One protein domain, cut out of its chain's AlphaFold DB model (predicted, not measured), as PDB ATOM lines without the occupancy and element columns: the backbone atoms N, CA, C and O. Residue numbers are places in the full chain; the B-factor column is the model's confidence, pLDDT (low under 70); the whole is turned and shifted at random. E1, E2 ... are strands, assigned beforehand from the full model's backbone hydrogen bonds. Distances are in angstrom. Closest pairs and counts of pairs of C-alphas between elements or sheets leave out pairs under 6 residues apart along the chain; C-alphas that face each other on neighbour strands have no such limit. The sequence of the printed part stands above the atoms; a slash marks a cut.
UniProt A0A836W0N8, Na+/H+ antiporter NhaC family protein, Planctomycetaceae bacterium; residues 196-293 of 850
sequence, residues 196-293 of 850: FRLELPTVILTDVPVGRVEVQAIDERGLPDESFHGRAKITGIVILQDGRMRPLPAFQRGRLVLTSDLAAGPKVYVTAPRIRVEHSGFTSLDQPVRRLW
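This is residues 196 to 293 of the 850 residues of the protein "Na+/H+ antiporter NhaC family protein" of Planctomycetaceae bacterium (UniProt A0A836W0N8). A wall of three strands, E1, E2 and E6, stands partly face to face with two other three-stranded sheets, E3 E8 E9 and E5 E4 E7, set one after the other along the longest axis. Between them lies a shared core, loosely closed along the sides where E1 comes near E9 and E6 comes near E7, with the long links 200 to 211 and 219 to 232 toward opposite ends. The printed part has 98 residues with nine named strands, E1 to E9 in chain order, and no named helix. The sheets run E1 - E2 - E6, E3 - E8 - E9 and E5 - E4 - E7, each antiparallel; the class is all strand, though under half of the residues, 44 of 98, are in named strands. The whole is compact, with a radius of gyration of the C-alphas of 13.3 A, and only just rounded, spanning 37 by 25 by 24 A.

Find C-alpha 196 at (160.589, 132.634, 129.268), where E1, residues 196 to 199, begins. E2, residues 212 to 218, runs 19.0 A from C-alpha 212 at (162.086, 127.436, 113.724). Next come E3, residues 233 to 235, E4, residues 237 to 241 and 13.5 A long, and E5, residues 244 to 246. Read on to E6, residues 255 to 259, 12.6 A, and E7, residues 267 to 270. E8, residues 274 to 279, measures 16.4 A; E9, residues 282 to 288, measures 17.5 A and ends at C-alpha 288, (172.417, 124.382, 127.317).

Look first at the hairpin of E1 and E2, where N 197 and O 216 are 2.8 A apart, within hydrogen-bond range. On the other side of E2 is E6, with N 213 and O 258 at 2.8 A. E3 runs on into E4 across one residue, at 92 degrees. E3 pairs with E8, N 233 and O 278 at 2.8 A, and the hairpin of E8 and E9 has N 275 and O 287 at 2.9 A. In the hairpin of E4 and E5, N 244 and O 241 are 2.9 A apart; E4 and E7 have N 240 and O 267 at 2.8 A. Between sheets, the closest C-alphas of E1 and E9, Phe 196 and Leu 285, are 6.2 A apart, and those of E6 and E7, Thr 259 and Val 268, are 6.8 A apart. E2 and E8 are apart, as are E6 and E8.

The two C-alphas farthest apart, those of Arg 221 and Asp 242, are 40.9 A apart. The printed part has no cut; the links E1 to E2 and E2 to E3 are long. Residues 204 to 205 pair, parallel, with residues 291 to 292. The mean pLDDT of the printed part is 77.1, and residues 220 to 222, 229, 242 to 243, 261 to 266 and 280 to 284 are under 70.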
ATOM      1  N   PHE A 196     160.676 132.989 130.687       78.31
ATOM      2  CA  PHE A 196     160.589 132.634 129.268       78.31
ATOM      3  C   PHE A 196     160.737 131.121 129.083       78.31
ATOM      4  O   PHE A 196     161.590 130.493 129.709       78.31
ATOM      5  N   ARG A 197     159.911 130.554 128.203       80.81
ATOM      6  CA  ARG A 197     160.030 129.211 127.628       80.81
ATOM      7  C   ARG A 197     160.724 129.336 126.269       80.81
ATOM      8  O   ARG A 197     160.485 130.303 125.548       80.81
ATOM      9  N   LEU A 198     161.578 128.374 125.936       82.12
ATOM     10  CA  LEU A 198     162.288 128.292 124.662       82.12
ATOM     11  C   LEU A 198     161.980 126.944 124.015       82.12
ATOM     12  O   LEU A 198     162.208 125.897 124.621       82.12
ATOM     13  N   GLU A 199     161.483 126.988 122.788       80.62
ATOM     14  CA  GLU A 199     161.200 125.825 121.955       80.62
ATOM     15  C   GLU A 199     162.208 125.807 120.798       80.62
ATOM     16  O   GLU A 199     162.425 126.812 120.112       80.62
ATOM     17  N   LEU A 200     162.883 124.667 120.645       79.38
ATOM     18  CA  LEU A 200     163.989 124.429 119.717       79.38
ATOM     19  C   LEU A 200     163.688 123.186 118.867       79.38
ATOM     20  O   LEU A 200     162.972 122.305 119.349       79.38
ATOM     21  N   PRO A 201     164.280 123.057 117.665       75.56
ATOM     22  CA  PRO A 201     164.234 121.811 116.904       75.56
ATOM     23  C   PRO A 201     164.878 120.654 117.675       75.56
ATOM     24  O   PRO A 201     165.797 120.861 118.474       75.56
ATOM     25  N   THR A 202     164.437 119.428 117.384       73.12
ATOM     26  CA  THR A 202     164.923 118.190 118.021       73.12
ATOM     27  C   THR A 202     166.437 118.019 117.880       73.12
ATOM     28  O   THR A 202     167.111 117.605 118.827       73.12
ATOM     29  N   VAL A 203     166.985 118.390 116.718       81.06
ATOM     30  CA  VAL A 203     168.425 118.451 116.454       81.06
ATOM     31  C   VAL A 203     168.802 119.848 115.976       81.06
ATOM     32  O   VAL A 203     168.181 120.414 115.080       81.06
ATOM     33  N   ILE A 204     169.877 120.388 116.548       83.00
ATOM     34  CA  ILE A 204     170.525 121.613 116.079       83.00
ATOM     35  C   ILE A 204     171.886 121.225 115.510       83.00
ATOM     36  O   ILE A 204     172.670 120.538 116.169       83.00
ATOM     37  N   LEU A 205     172.169 121.669 114.289       84.38
ATOM     38  CA  LEU A 205     173.441 121.436 113.615       84.38
ATOM     39  C   LEU A 205     174.354 122.665 113.720       84.38
ATOM     40  O   LEU A 205     173.886 123.803 113.747       84.38
ATOM     41  N   THR A 206     175.663 122.436 113.789       83.62
ATOM     42  CA  THR A 206     176.671 123.505 113.726       83.62
ATOM     43  C   THR A 206     176.752 124.061 112.303       83.62
ATOM     44  O   THR A 206     176.885 123.287 111.356       83.62
ATOM     45  N   ASP A 207     176.702 125.389 112.177       79.50
ATOM     46  CA  ASP A 207     176.847 126.155 110.927       79.50
ATOM     47  C   ASP A 207     175.805 125.803 109.854       79.50
ATOM     48  O   ASP A 207     176.114 125.660 108.672       79.50
ATOM     49  N   VAL A 208     174.558 125.634 110.308       81.88
ATOM     50  CA  VAL A 208     173.367 125.346 109.498       81.88
ATOM     51  C   VAL A 208     172.186 126.145 110.068       81.88
ATOM     52  O   VAL A 208     172.040 126.203 111.296       81.88
ATOM     53  N   PRO A 209     171.325 126.749 109.232       79.81
ATOM     54  CA  PRO A 209     170.125 127.438 109.701       79.81
ATOM     55  C   PRO A 209     169.098 126.482 110.333       79.81
ATOM     56  O   PRO A 209     168.831 125.401 109.811       79.81
ATOM     57  N   VAL A 210     168.482 126.886 111.447       81.06
ATOM     58  CA  VAL A 210     167.429 126.132 112.152       81.06
ATOM     59  C   VAL A 210     166.036 126.566 111.695       81.06
ATOM     60  O   VAL A 210     165.722 127.755 111.727       81.06
ATOM     61  N   GLY A 211     165.182 125.618 111.291       71.75
ATOM     62  CA  GLY A 211     163.883 125.912 110.662       71.75
ATOM     63  C   GLY A 211     162.979 126.839 111.482       71.75
ATOM     64  O   GLY A 211     162.463 127.824 110.953       71.75
ATOM     65  N   ARG A 212     162.844 126.588 112.791       81.12
ATOM     66  CA  ARG A 212     162.086 127.436 113.724       81.12
ATOM     67  C   ARG A 212     162.714 127.440 115.118       81.12
ATOM     68  O   ARG A 212     163.160 126.407 115.602       81.12
ATOM     69  N   VAL A 213     162.690 128.597 115.774       83.00
ATOM     70  CA  VAL A 213     162.950 128.786 117.208       83.00
ATOM     71  C   VAL A 213     161.846 129.686 117.753       83.00
ATOM     72  O   VAL A 213     161.600 130.756 117.196       83.00
ATOM     73  N   GLU A 214     161.175 129.283 118.829       84.69
ATOM     74  CA  GLU A 214     160.153 130.109 119.482       84.69
ATOM     75  C   GLU A 214     160.552 130.427 120.923       84.69
ATOM     76  O   GLU A 214     160.920 129.545 121.698       84.69
ATOM     77  N   VAL A 215     160.477 131.707 121.289       84.00
ATOM     78  CA  VAL A 215     160.644 132.166 122.670       84.00
ATOM     79  C   VAL A 215     159.317 132.734 123.145       84.00
ATOM     80  O   VAL A 215     158.814 133.710 122.592       84.00
ATOM     81  N   GLN A 216     158.745 132.128 124.177       85.12
ATOM     82  CA  GLN A 216     157.441 132.480 124.725       85.12
ATOM     83  C   GLN A 216     157.619 133.043 126.137       85.12
ATOM     84  O   GLN A 216     158.134 132.363 127.023       85.12
ATOM     85  N   ALA A 217     157.197 134.285 126.359       82.19
ATOM     86  CA  ALA A 217     157.046 134.848 127.692       82.19
ATOM     87  C   ALA A 217     155.969 134.065 128.457       82.19
ATOM     88  O   ALA A 217     154.923 133.722 127.899       82.19
ATOM     89  N   ILE A 218     156.230 133.775 129.728       81.81
ATOM     90  CA  ILE A 218     155.318 133.041 130.606       81.81
ATOM     91  C   ILE A 218     155.156 133.753 131.951       81.81
ATOM     92  O   ILE A 218     156.092 134.370 132.473       81.81
ATOM     93  N   ASP A 219     153.946 133.654 132.497       75.31
ATOM     94  CA  ASP A 219     153.558 134.249 133.772       75.31
ATOM     95  C   ASP A 219     154.129 133.473 134.978       75.31
ATOM     96  O   ASP A 219     154.840 132.470 134.850       75.31
ATOM     97  N   GLU A 220     153.804 133.926 136.191       69.06
ATOM     98  CA  GLU A 220     154.234 133.266 137.433       69.06
ATOM     99  C   GLU A 220     153.626 131.860 137.621       69.06
ATOM    100  O   GLU A 220     154.130 131.077 138.428       69.06
ATOM    101  N   ARG A 221     152.584 131.512 136.850       66.56
ATOM    102  CA  ARG A 221     151.891 130.213 136.844       66.56
ATOM    103  C   ARG A 221     152.397 129.277 135.734       66.56
ATOM    104  O   ARG A 221     152.009 128.111 135.705       66.56
ATOM    105  N   GLY A 222     153.272 129.754 134.843       67.75
ATOM    106  CA  GLY A 222     153.817 129.004 133.705       67.75
ATOM    107  C   GLY A 222     152.937 128.999 132.445       67.75
ATOM    108  O   GLY A 222     153.230 128.253 131.501       67.75
ATOM    109  N   LEU A 223     151.880 129.815 132.420       74.00
ATOM    110  CA  LEU A 223     150.985 130.031 131.281       74.00
ATOM    111  C   LEU A 223     151.550 131.120 130.344       74.00
ATOM    112  O   LEU A 223     152.347 131.941 130.797       74.00
ATOM    113  N   PRO A 224     151.170 131.159 129.050       77.00
ATOM    114  CA  PRO A 224     151.651 132.181 128.115       77.00
ATOM    115  C   PRO A 224     151.259 133.604 128.540       77.00
ATOM    116  O   PRO A 224     150.079 133.913 128.702       77.00
ATOM    117  N   ASP A 225     152.247 134.488 128.678       78.19
ATOM    118  CA  ASP A 225     152.052 135.903 129.009       78.19
ATOM    119  C   ASP A 225     151.881 136.732 127.729       78.19
ATOM    120  O   ASP A 225     152.805 137.395 127.248       78.19
ATOM    121  N   GLU A 226     150.670 136.708 127.165       78.50
ATOM    122  CA  GLU A 226     150.368 137.453 125.937       78.50
ATOM    123  C   GLU A 226     150.424 138.986 126.107       78.50
ATOM    124  O   GLU A 226     150.386 139.705 125.110       78.50
ATOM    125  N   SER A 227     150.589 139.509 127.333       72.12
ATOM    126  CA  SER A 227     150.769 140.950 127.580       72.12
ATOM    127  C   SER A 227     152.170 141.466 127.225       72.12
ATOM    128  O   SER A 227     152.398 142.679 127.190       72.12
ATOM    129  N   PHE A 228     153.142 140.576 126.999       74.06
ATOM    130  CA  PHE A 228     154.528 140.980 126.784       74.06
ATOM    131  C   PHE A 228     154.808 141.385 125.326       74.06
ATOM    132  O   PHE A 228     154.848 140.557 124.416       74.06
ATOM    133  N   HIS A 229     155.076 142.679 125.131       65.69
ATOM    134  CA  HIS A 229     155.460 143.294 123.850       65.69
ATOM    135  C   HIS A 229     156.890 143.876 123.860       65.69
ATOM    136  O   HIS A 229     157.248 144.723 123.043       65.69
ATOM    137  N   GLY A 230     157.708 143.475 124.838       71.00
ATOM    138  CA  GLY A 230     159.042 144.029 125.045       71.00
ATOM    139  C   GLY A 230     160.112 143.471 124.101       71.00
ATOM    140  O   GLY A 230     159.888 142.564 123.296       71.00
ATOM    141  N   ARG A 231     161.334 143.988 124.261       70.19
ATOM    142  CA  ARG A 231     162.557 143.323 123.795       70.19
ATOM    143  C   ARG A 231     163.216 142.604 124.974       70.19
ATOM    144  O   ARG A 231     163.265 143.134 126.086       70.19
ATOM    145  N   ALA A 232     163.748 141.417 124.718       74.81
ATOM    146  CA  ALA A 232     164.684 140.728 125.601       74.81
ATOM    147  C   ALA A 232     166.023 140.595 124.867       74.81
ATOM    148  O   ALA A 232     166.049 140.444 123.644       74.81
ATOM    149  N   LYS A 233     167.138 140.665 125.595       78.81
ATOM    150  CA  LYS A 233     168.468 140.431 125.032       78.81
ATOM    151  C   LYS A 233     168.690 138.923 124.998       78.81
ATOM    152  O   LYS A 233     168.872 138.300 126.041       78.81
ATOM    153  N   ILE A 234     168.656 138.339 123.805       81.12
ATOM    154  CA  ILE A 234     168.886 136.906 123.610       81.12
ATOM    155  C   ILE A 234     170.308 136.719 123.088       81.12
ATOM    156  O   ILE A 234     170.720 137.381 122.139       81.12
ATOM    157  N   THR A 235     171.066 135.840 123.735       81.38
ATOM    158  CA  THR A 235     172.459 135.528 123.396       81.38
ATOM    159  C   THR A 235     172.543 134.078 122.929       81.38
ATOM    160  O   THR A 235     171.956 133.200 123.561       81.38
ATOM    161  N   GLY A 236     173.268 133.830 121.834       79.00
ATOM    162  CA  GLY A 236     173.453 132.495 121.250       79.00
ATOM    163  C   GLY A 236     172.572 132.166 120.041       79.00
ATOM    164  O   GLY A 236     172.735 131.093 119.465       79.00
ATOM    165  N   ILE A 237     171.688 133.083 119.635       83.38
ATOM    166  CA  ILE A 237     170.925 133.029 118.381       83.38
ATOM    167  C   ILE A 237     171.305 134.251 117.541       83.38
ATOM    168  O   ILE A 237     171.362 135.362 118.068       83.38
ATOM    169  N   VAL A 238     171.542 134.051 116.245       83.56
ATOM    170  CA  VAL A 238     171.849 135.107 115.270       83.56
ATOM    171  C   VAL A 238     170.911 134.967 114.075       83.56
ATOM    172  O   VAL A 238     170.651 133.855 113.626       83.56
ATOM    173  N   ILE A 239     170.419 136.088 113.541       82.62
ATOM    174  CA  ILE A 239     169.746 136.126 112.239       82.62
ATOM    175  C   ILE A 239     170.742 136.678 111.222       82.62
ATOM    176  O   ILE A 239     171.216 137.802 111.391       82.62
ATOM    177  N   LEU A 240     171.036 135.919 110.170       79.88
ATOM    178  CA  LEU A 240     171.798 136.380 109.013       79.88
ATOM    179  C   LEU A 240     170.860 136.573 107.820       79.88
ATOM    180  O   LEU A 240     169.988 135.748 107.562       79.88
ATOM    181  N   GLN A 241     171.058 137.653 107.074       77.50
ATOM    182  CA  GLN A 241     170.500 137.825 105.736       77.50
ATOM    183  C   GLN A 241     171.550 138.545 104.886       77.50
ATOM    184  O   GLN A 241     172.167 139.496 105.364       77.50
ATOM    185  N   ASP A 242     171.801 138.068 103.665       68.12
ATOM    186  CA  ASP A 242     172.812 138.623 102.748       68.12
ATOM    187  C   ASP A 242     174.216 138.730 103.392       68.12
ATOM    188  O   ASP A 242     174.933 139.721 103.243       68.12
ATOM    189  N   GLY A 243     174.577 137.734 104.214       68.62
ATOM    190  CA  GLY A 243     175.819 137.701 105.002       68.62
ATOM    191  C   GLY A 243     175.885 138.691 106.177       68.62
ATOM    192  O   GLY A 243     176.888 138.733 106.887       68.62
ATOM    193  N   ARG A 244     174.838 139.491 106.419       75.69
ATOM    194  CA  ARG A 244     174.795 140.528 107.463       75.69
ATOM    195  C   ARG A 244     173.912 140.110 108.636       75.69
ATOM    196  O   ARG A 244     172.812 139.592 108.450       75.69
ATOM    197  N   MET A 245     174.365 140.399 109.856       79.94
ATOM    198  CA  MET A 245     173.557 140.200 111.062       79.94
ATOM    199  C   MET A 245     172.378 141.178 111.102       79.94
ATOM    200  O   MET A 245     172.572 142.394 111.066       79.94
ATOM    201  N   ARG A 246     171.158 140.651 111.234       80.44
ATOM    202  CA  ARG A 246     169.954 141.436 111.536       80.44
ATOM    203  C   ARG A 246     169.667 141.430 113.043       80.44
ATOM    204  O   ARG A 246     169.869 140.406 113.698       80.44
ATOM    205  N   PRO A 247     169.171 142.545 113.613       78.75
ATOM    206  CA  PRO A 247     168.715 142.565 114.997       78.75
ATOM    207  C   PRO A 247     167.491 141.659 115.169       78.75
ATOM    208  O   PRO A 247     166.635 141.573 114.286       78.75
ATOM    209  N   LEU A 248     167.389 141.015 116.332       80.94
ATOM    210  CA  LEU A 248     166.237 140.187 116.684       80.94
ATOM    211  C   LEU A 248     164.945 141.035 116.734       80.94
ATOM    212  O   LEU A 248     164.977 142.150 117.271       80.94
ATOM    213  N   PRO A 249     163.808 140.530 116.216       81.38
ATOM    214  CA  PRO A 249     162.527 141.217 116.332       81.38
ATOM    215  C   PRO A 249     162.055 141.343 117.793       81.38
ATOM    216  O   PRO A 249     162.559 140.685 118.704       81.38
ATOM    217  N   ALA A 250     161.083 142.228 118.029       78.75
ATOM    218  CA  ALA A 250     160.417 142.355 119.328       78.75
ATOM    219  C   ALA A 250     159.338 141.272 119.508       78.75
ATOM    220  O   ALA A 250     158.834 140.726 118.526       78.75
ATOM    221  N   PHE A 251     158.962 140.991 120.757       79.25
ATOM    222  CA  PHE A 251     157.911 140.021 121.063       79.25
ATOM    223  C   PHE A 251     156.537 140.548 120.620       79.25
ATOM    224  O   PHE A 251     156.188 141.706 120.856       79.25
ATOM    225  N   GLN A 252     155.736 139.682 120.004       78.31
ATOM    226  CA  GLN A 252     154.358 139.947 119.606       78.31
ATOM    227  C   GLN A 252     153.430 139.044 120.424       78.31
ATOM    228  O   GLN A 252     153.515 137.823 120.323       78.31
ATOM    229  N   ARG A 253     152.556 139.637 121.251       78.31
ATOM    230  CA  ARG A 253     151.627 138.910 122.143       78.31
ATOM    231  C   ARG A 253     152.328 137.809 122.949       78.31
ATOM    232  O   ARG A 253     151.968 136.635 122.887       78.31
ATOM    233  N   GLY A 254     153.406 138.169 123.643       73.31
ATOM    234  CA  GLY A 254     154.190 137.230 124.440       73.31
ATOM    235  C   GLY A 254     155.088 136.272 123.659       73.31
ATOM    236  O   GLY A 254     155.837 135.535 124.291       73.31
ATOM    237  N   ARG A 255     155.080 136.266 122.320       81.06
ATOM    238  CA  ARG A 255     155.858 135.313 121.513       81.06
ATOM    239  C   ARG A 255     156.847 135.991 120.574       81.06
ATOM    240  O   ARG A 255     156.547 136.993 119.931       81.06
ATOM    241  N   LEU A 256     158.034 135.410 120.482       82.88
ATOM    242  CA  LEU A 256     159.060 135.719 119.496       82.88
ATOM    243  C   LEU A 256     159.303 134.451 118.679       82.88
ATOM    244  O   LEU A 256     160.024 133.558 119.117       82.88
ATOM    245  N   VAL A 257     158.679 134.374 117.505       81.88
ATOM    246  CA  VAL A 257     158.884 133.272 116.559       81.88
ATOM    247  C   VAL A 257     159.949 133.691 115.555       81.88
ATOM    248  O   VAL A 257     159.806 134.711 114.881       81.88
ATOM    249  N   LEU A 258     161.023 132.914 115.472       81.69
ATOM    250  CA  LEU A 258     162.106 133.074 114.512       81.69
ATOM    251  C   LEU A 258     162.066 131.872 113.567       81.69
ATOM    252  O   LEU A 258     162.337 130.751 113.990       81.69
ATOM    253  N   THR A 259     161.717 132.086 112.305       77.50
ATOM    254  CA  THR A 259     161.743 131.052 111.260       77.50
ATOM    255  C   THR A 259     162.894 131.316 110.305       77.50
ATOM    256  O   THR A 259     163.041 132.451 109.848       77.50
ATOM    257  N   SER A 260     163.678 130.288 109.982       72.44
ATOM    258  CA  SER A 260     164.612 130.374 108.859       72.44
ATOM    259  C   SER A 260     163.858 130.230 107.551       72.44
ATOM    260  O   SER A 260     163.146 129.246 107.358       72.44
ATOM    261  N   ASP A 261     164.091 131.152 106.628       68.12
ATOM    262  CA  ASP A 261     163.914 130.858 105.213       68.12
ATOM    263  C   ASP A 261     165.221 130.246 104.683       68.12
ATOM    264  O   ASP A 261     166.277 130.879 104.724       68.12
ATOM    265  N   LEU A 262     165.165 128.990 104.231       62.69
ATOM    266  CA  LEU A 262     166.321 128.279 103.672       62.69
ATOM    267  C   LEU A 262     166.687 128.765 102.258       62.69
ATOM    268  O   LEU A 262     167.788 128.471 101.794       62.69
ATOM    269  N   ALA A 263     165.785 129.496 101.593       55.53
ATOM    270  CA  ALA A 263     165.914 129.957 100.218       55.53
ATOM    271  C   ALA A 263     166.727 131.257 100.101       55.53
ATOM    272  O   ALA A 263     167.867 131.235  99.638       55.53
ATOM    273  N   ALA A 264     166.140 132.386 100.515       58.56
ATOM    274  CA  ALA A 264     166.694 133.729 100.282       58.56
ATOM    275  C   ALA A 264     166.391 134.756 101.397       58.56
ATOM    276  O   ALA A 264     166.952 135.851 101.407       58.56
ATOM    277  N   GLY A 265     165.489 134.444 102.326       65.19
ATOM    278  CA  GLY A 265     165.133 135.297 103.455       65.19
ATOM    279  C   GLY A 265     166.089 135.198 104.657       65.19
ATOM    280  O   GLY A 265     167.240 134.777 104.535       65.19
ATOM    281  N   PRO A 266     165.640 135.629 105.852       69.00
ATOM    282  CA  PRO A 266     166.451 135.576 107.061       69.00
ATOM    283  C   PRO A 266     166.705 134.128 107.505       69.00
ATOM    284  O   PRO A 266     165.771 133.386 107.808       69.00
ATOM    285  N   LYS A 267     167.981 133.755 107.614       79.94
ATOM    286  CA  LYS A 267     168.464 132.474 108.141       79.94
ATOM    287  C   LYS A 267     168.803 132.613 109.630       79.94
ATOM    288  O   LYS A 267     169.547 133.510 110.025       79.94
ATOM    289  N   VAL A 268     168.263 131.737 110.474       81.50
ATOM    290  CA  VAL A 268     168.447 131.742 111.936       81.50
ATOM    291  C   VAL A 268     169.495 130.696 112.317       81.50
ATOM    292  O   VAL A 268     169.292 129.517 112.058       81.50
ATOM    293  N   TYR A 269     170.589 131.091 112.968       82.50
ATOM    294  CA  TYR A 269     171.668 130.188 113.393       82.50
ATOM    295  C   TYR A 269     171.812 130.171 114.919       82.50
ATOM    296  O   TYR A 269     171.715 131.210 115.577       82.50
ATOM    297  N   VAL A 270     172.108 128.997 115.486       82.88
ATOM    298  CA  VAL A 270     172.393 128.826 116.922       82.88
ATOM    299  C   VAL A 270     173.906 128.734 117.130       82.88
ATOM    300  O   VAL A 270     174.527 127.677 116.991       82.88
ATOM    301  N   THR A 271     174.517 129.877 117.429       81.62
ATOM    302  CA  THR A 271     175.975 130.069 117.401       81.62
ATOM    303  C   THR A 271     176.677 129.719 118.716       81.62
ATOM    304  O   THR A 271     177.877 129.444 118.699       81.62
ATOM    305  N   ALA A 272     175.955 129.646 119.840       80.38
ATOM    306  CA  ALA A 272     176.520 129.345 121.159       80.38
ATOM    307  C   ALA A 272     176.070 127.977 121.725       80.38
ATOM    308  O   ALA A 272     174.974 127.509 121.416       80.38
ATOM    309  N   PRO A 273     176.864 127.344 122.616       76.44
ATOM    310  CA  PRO A 273     176.488 126.106 123.318       76.44
ATOM    311  C   PRO A 273     175.468 126.315 124.456       76.44
ATOM    312  O   PRO A 273     175.067 125.355 125.117       76.44
ATOM    313  N   ARG A 274     175.057 127.560 124.724       80.94
ATOM    314  CA  ARG A 274     173.964 127.920 125.637       80.94
ATOM    315  C   ARG A 274     173.173 129.066 125.018       80.94
ATOM    316  O   ARG A 274     173.783 130.024 124.547       80.94
ATOM    317  N   ILE A 275     171.846 128.982 125.046       82.44
ATOM    318  CA  ILE A 275     170.968 130.104 124.703       82.44
ATOM    319  C   ILE A 275     170.540 130.771 126.003       82.44
ATOM    320  O   ILE A 275     169.988 130.121 126.893       82.44
ATOM    321  N   ARG A 276     170.786 132.078 126.100       82.38
ATOM    322  CA  ARG A 276     170.449 132.876 127.276       82.38
ATOM    323  C   ARG A 276     169.478 133.990 126.919       82.38
ATOM    324  O   ARG A 276     169.740 134.746 125.988       82.38
ATOM    325  N   VAL A 277     168.409 134.131 127.698       81.50
ATOM    326  CA  VAL A 277     167.479 135.264 127.637       81.50
ATOM    327  C   VAL A 277     167.720 136.156 128.853       81.50
ATOM    328  O   VAL A 277     167.682 135.697 129.995       81.50
ATOM    329  N   GLU A 278     167.990 137.436 128.604       79.88
ATOM    330  CA  GLU A 278     168.188 138.469 129.619       79.88
ATOM    331  C   GLU A 278     167.120 139.565 129.465       79.88
ATOM    332  O   GLU A 278     166.896 140.097 128.373       79.88
ATOM    333  N   HIS A 279     166.456 139.927 130.563       75.69
ATOM    334  CA  HIS A 279     165.458 140.996 130.613       75.69
ATOM    335  C   HIS A 279     165.693 141.865 131.857       75.69
ATOM    336  O   HIS A 279     165.981 141.354 132.937       75.69
ATOM    337  N   SER A 280     165.622 143.189 131.691       65.56
ATOM    338  CA  SER A 280     165.857 144.185 132.753       65.56
ATOM    339  C   SER A 280     167.143 143.957 133.570       65.56
ATOM    340  O   SER A 280     167.151 144.101 134.787       65.56
ATOM    341  N   GLY A 281     168.234 143.570 132.896       60.12
ATOM    342  CA  GLY A 281     169.548 143.330 133.510       60.12
ATOM    343  C   GLY A 281     169.741 141.950 134.153       60.12
ATOM    344  O   GLY A 281     170.841 141.658 134.611       60.12
ATOM    345  N   PHE A 282     168.724 141.082 134.160       59.72
ATOM    346  CA  PHE A 282     168.797 139.751 134.767       59.72
ATOM    347  C   PHE A 282     168.590 138.631 133.749       59.72
ATOM    348  O   PHE A 282     167.746 138.725 132.858       59.72
ATOM    349  N   THR A 283     169.319 137.530 133.921       65.25
ATOM    350  CA  THR A 283     169.065 136.277 133.205       65.25
ATOM    351  C   THR A 283     167.756 135.650 133.684       65.25
ATOM    352  O   THR A 283     167.591 135.394 134.875       65.25
ATOM    353  N   SER A 284     166.830 135.404 132.756       69.69
ATOM    354  CA  SER A 284     165.522 134.780 133.004       69.69
ATOM    355  C   SER A 284     165.400 133.377 132.396       69.69
ATOM    356  O   SER A 284     164.518 132.618 132.796       69.69
ATOM    357  N   LEU A 285     166.302 133.015 131.476       76.38
ATOM    358  CA  LEU A 285     166.508 131.659 130.963       76.38
ATOM    359  C   LEU A 285     167.982 131.471 130.567       76.38
ATOM    360  O   LEU A 285     168.569 132.368 129.963       76.38
ATOM    361  N   ASP A 286     168.565 130.308 130.864       78.38
ATOM    362  CA  ASP A 286     169.904 129.897 130.414       78.38
ATOM    363  C   ASP A 286     169.913 128.386 130.136       78.38
ATOM    364  O   ASP A 286     170.060 127.568 131.048       78.38
ATOM    365  N   GLN A 287     169.692 128.012 128.875       78.44
ATOM    366  CA  GLN A 287     169.485 126.628 128.450       78.44
ATOM    367  C   GLN A 287     170.703 126.109 127.667       78.44
ATOM    368  O   GLN A 287     171.064 126.702 126.647       78.44
ATOM    369  N   PRO A 288     171.346 125.001 128.090       78.19
ATOM    370  CA  PRO A 288     172.417 124.382 127.317       78.19
ATOM    371  C   PRO A 288     171.866 123.744 126.038       78.19
ATOM    372  O   PRO A 288     170.845 123.056 126.066       78.19
ATOM    373  N   VAL A 289     172.576 123.933 124.926       80.56
ATOM    374  CA  VAL A 289     172.206 123.406 123.610       80.56
ATOM    375  C   VAL A 289     173.262 122.417 123.137       80.56
ATOM    376  O   VAL A 289     174.440 122.753 123.008       80.56
ATOM    377  N   ARG A 290     172.834 121.188 122.835       78.50
ATOM    378  CA  ARG A 290     173.667 120.217 122.119       78.50
ATOM    379  C   ARG A 290     173.595 120.522 120.629       78.50
ATOM    380  O   ARG A 290     172.511 120.488 120.055       78.50
ATOM    381  N   ARG A 291     174.746 120.809 120.021       83.38
ATOM    382  CA  ARG A 291     174.891 120.990 118.573       83.38
ATOM    383  C   ARG A 291     175.632 119.790 117.995       83.38
ATOM    384  O   ARG A 291     176.662 119.399 118.546       83.38
ATOM    385  N   LEU A 292     175.099 119.194 116.934       84.88
ATOM    386  CA  LEU A 292     175.726 118.084 116.214       84.88
ATOM    387  C   LEU A 292     176.456 118.602 114.967       84.88
ATOM    388  O   LEU A 292     176.137 119.662 114.433       84.88
ATOM    389  N   TRP A 293     177.463 117.869 114.497       86.06
ATOM    390  CA  TRP A 293     178.212 118.257 113.299       86.06
ATOM    391  C   TRP A 293     177.343 118.101 112.046       86.06
ATOM    392  O   TRP A 293     176.712 117.061 111.873       86.06
TER     393      TRP A 293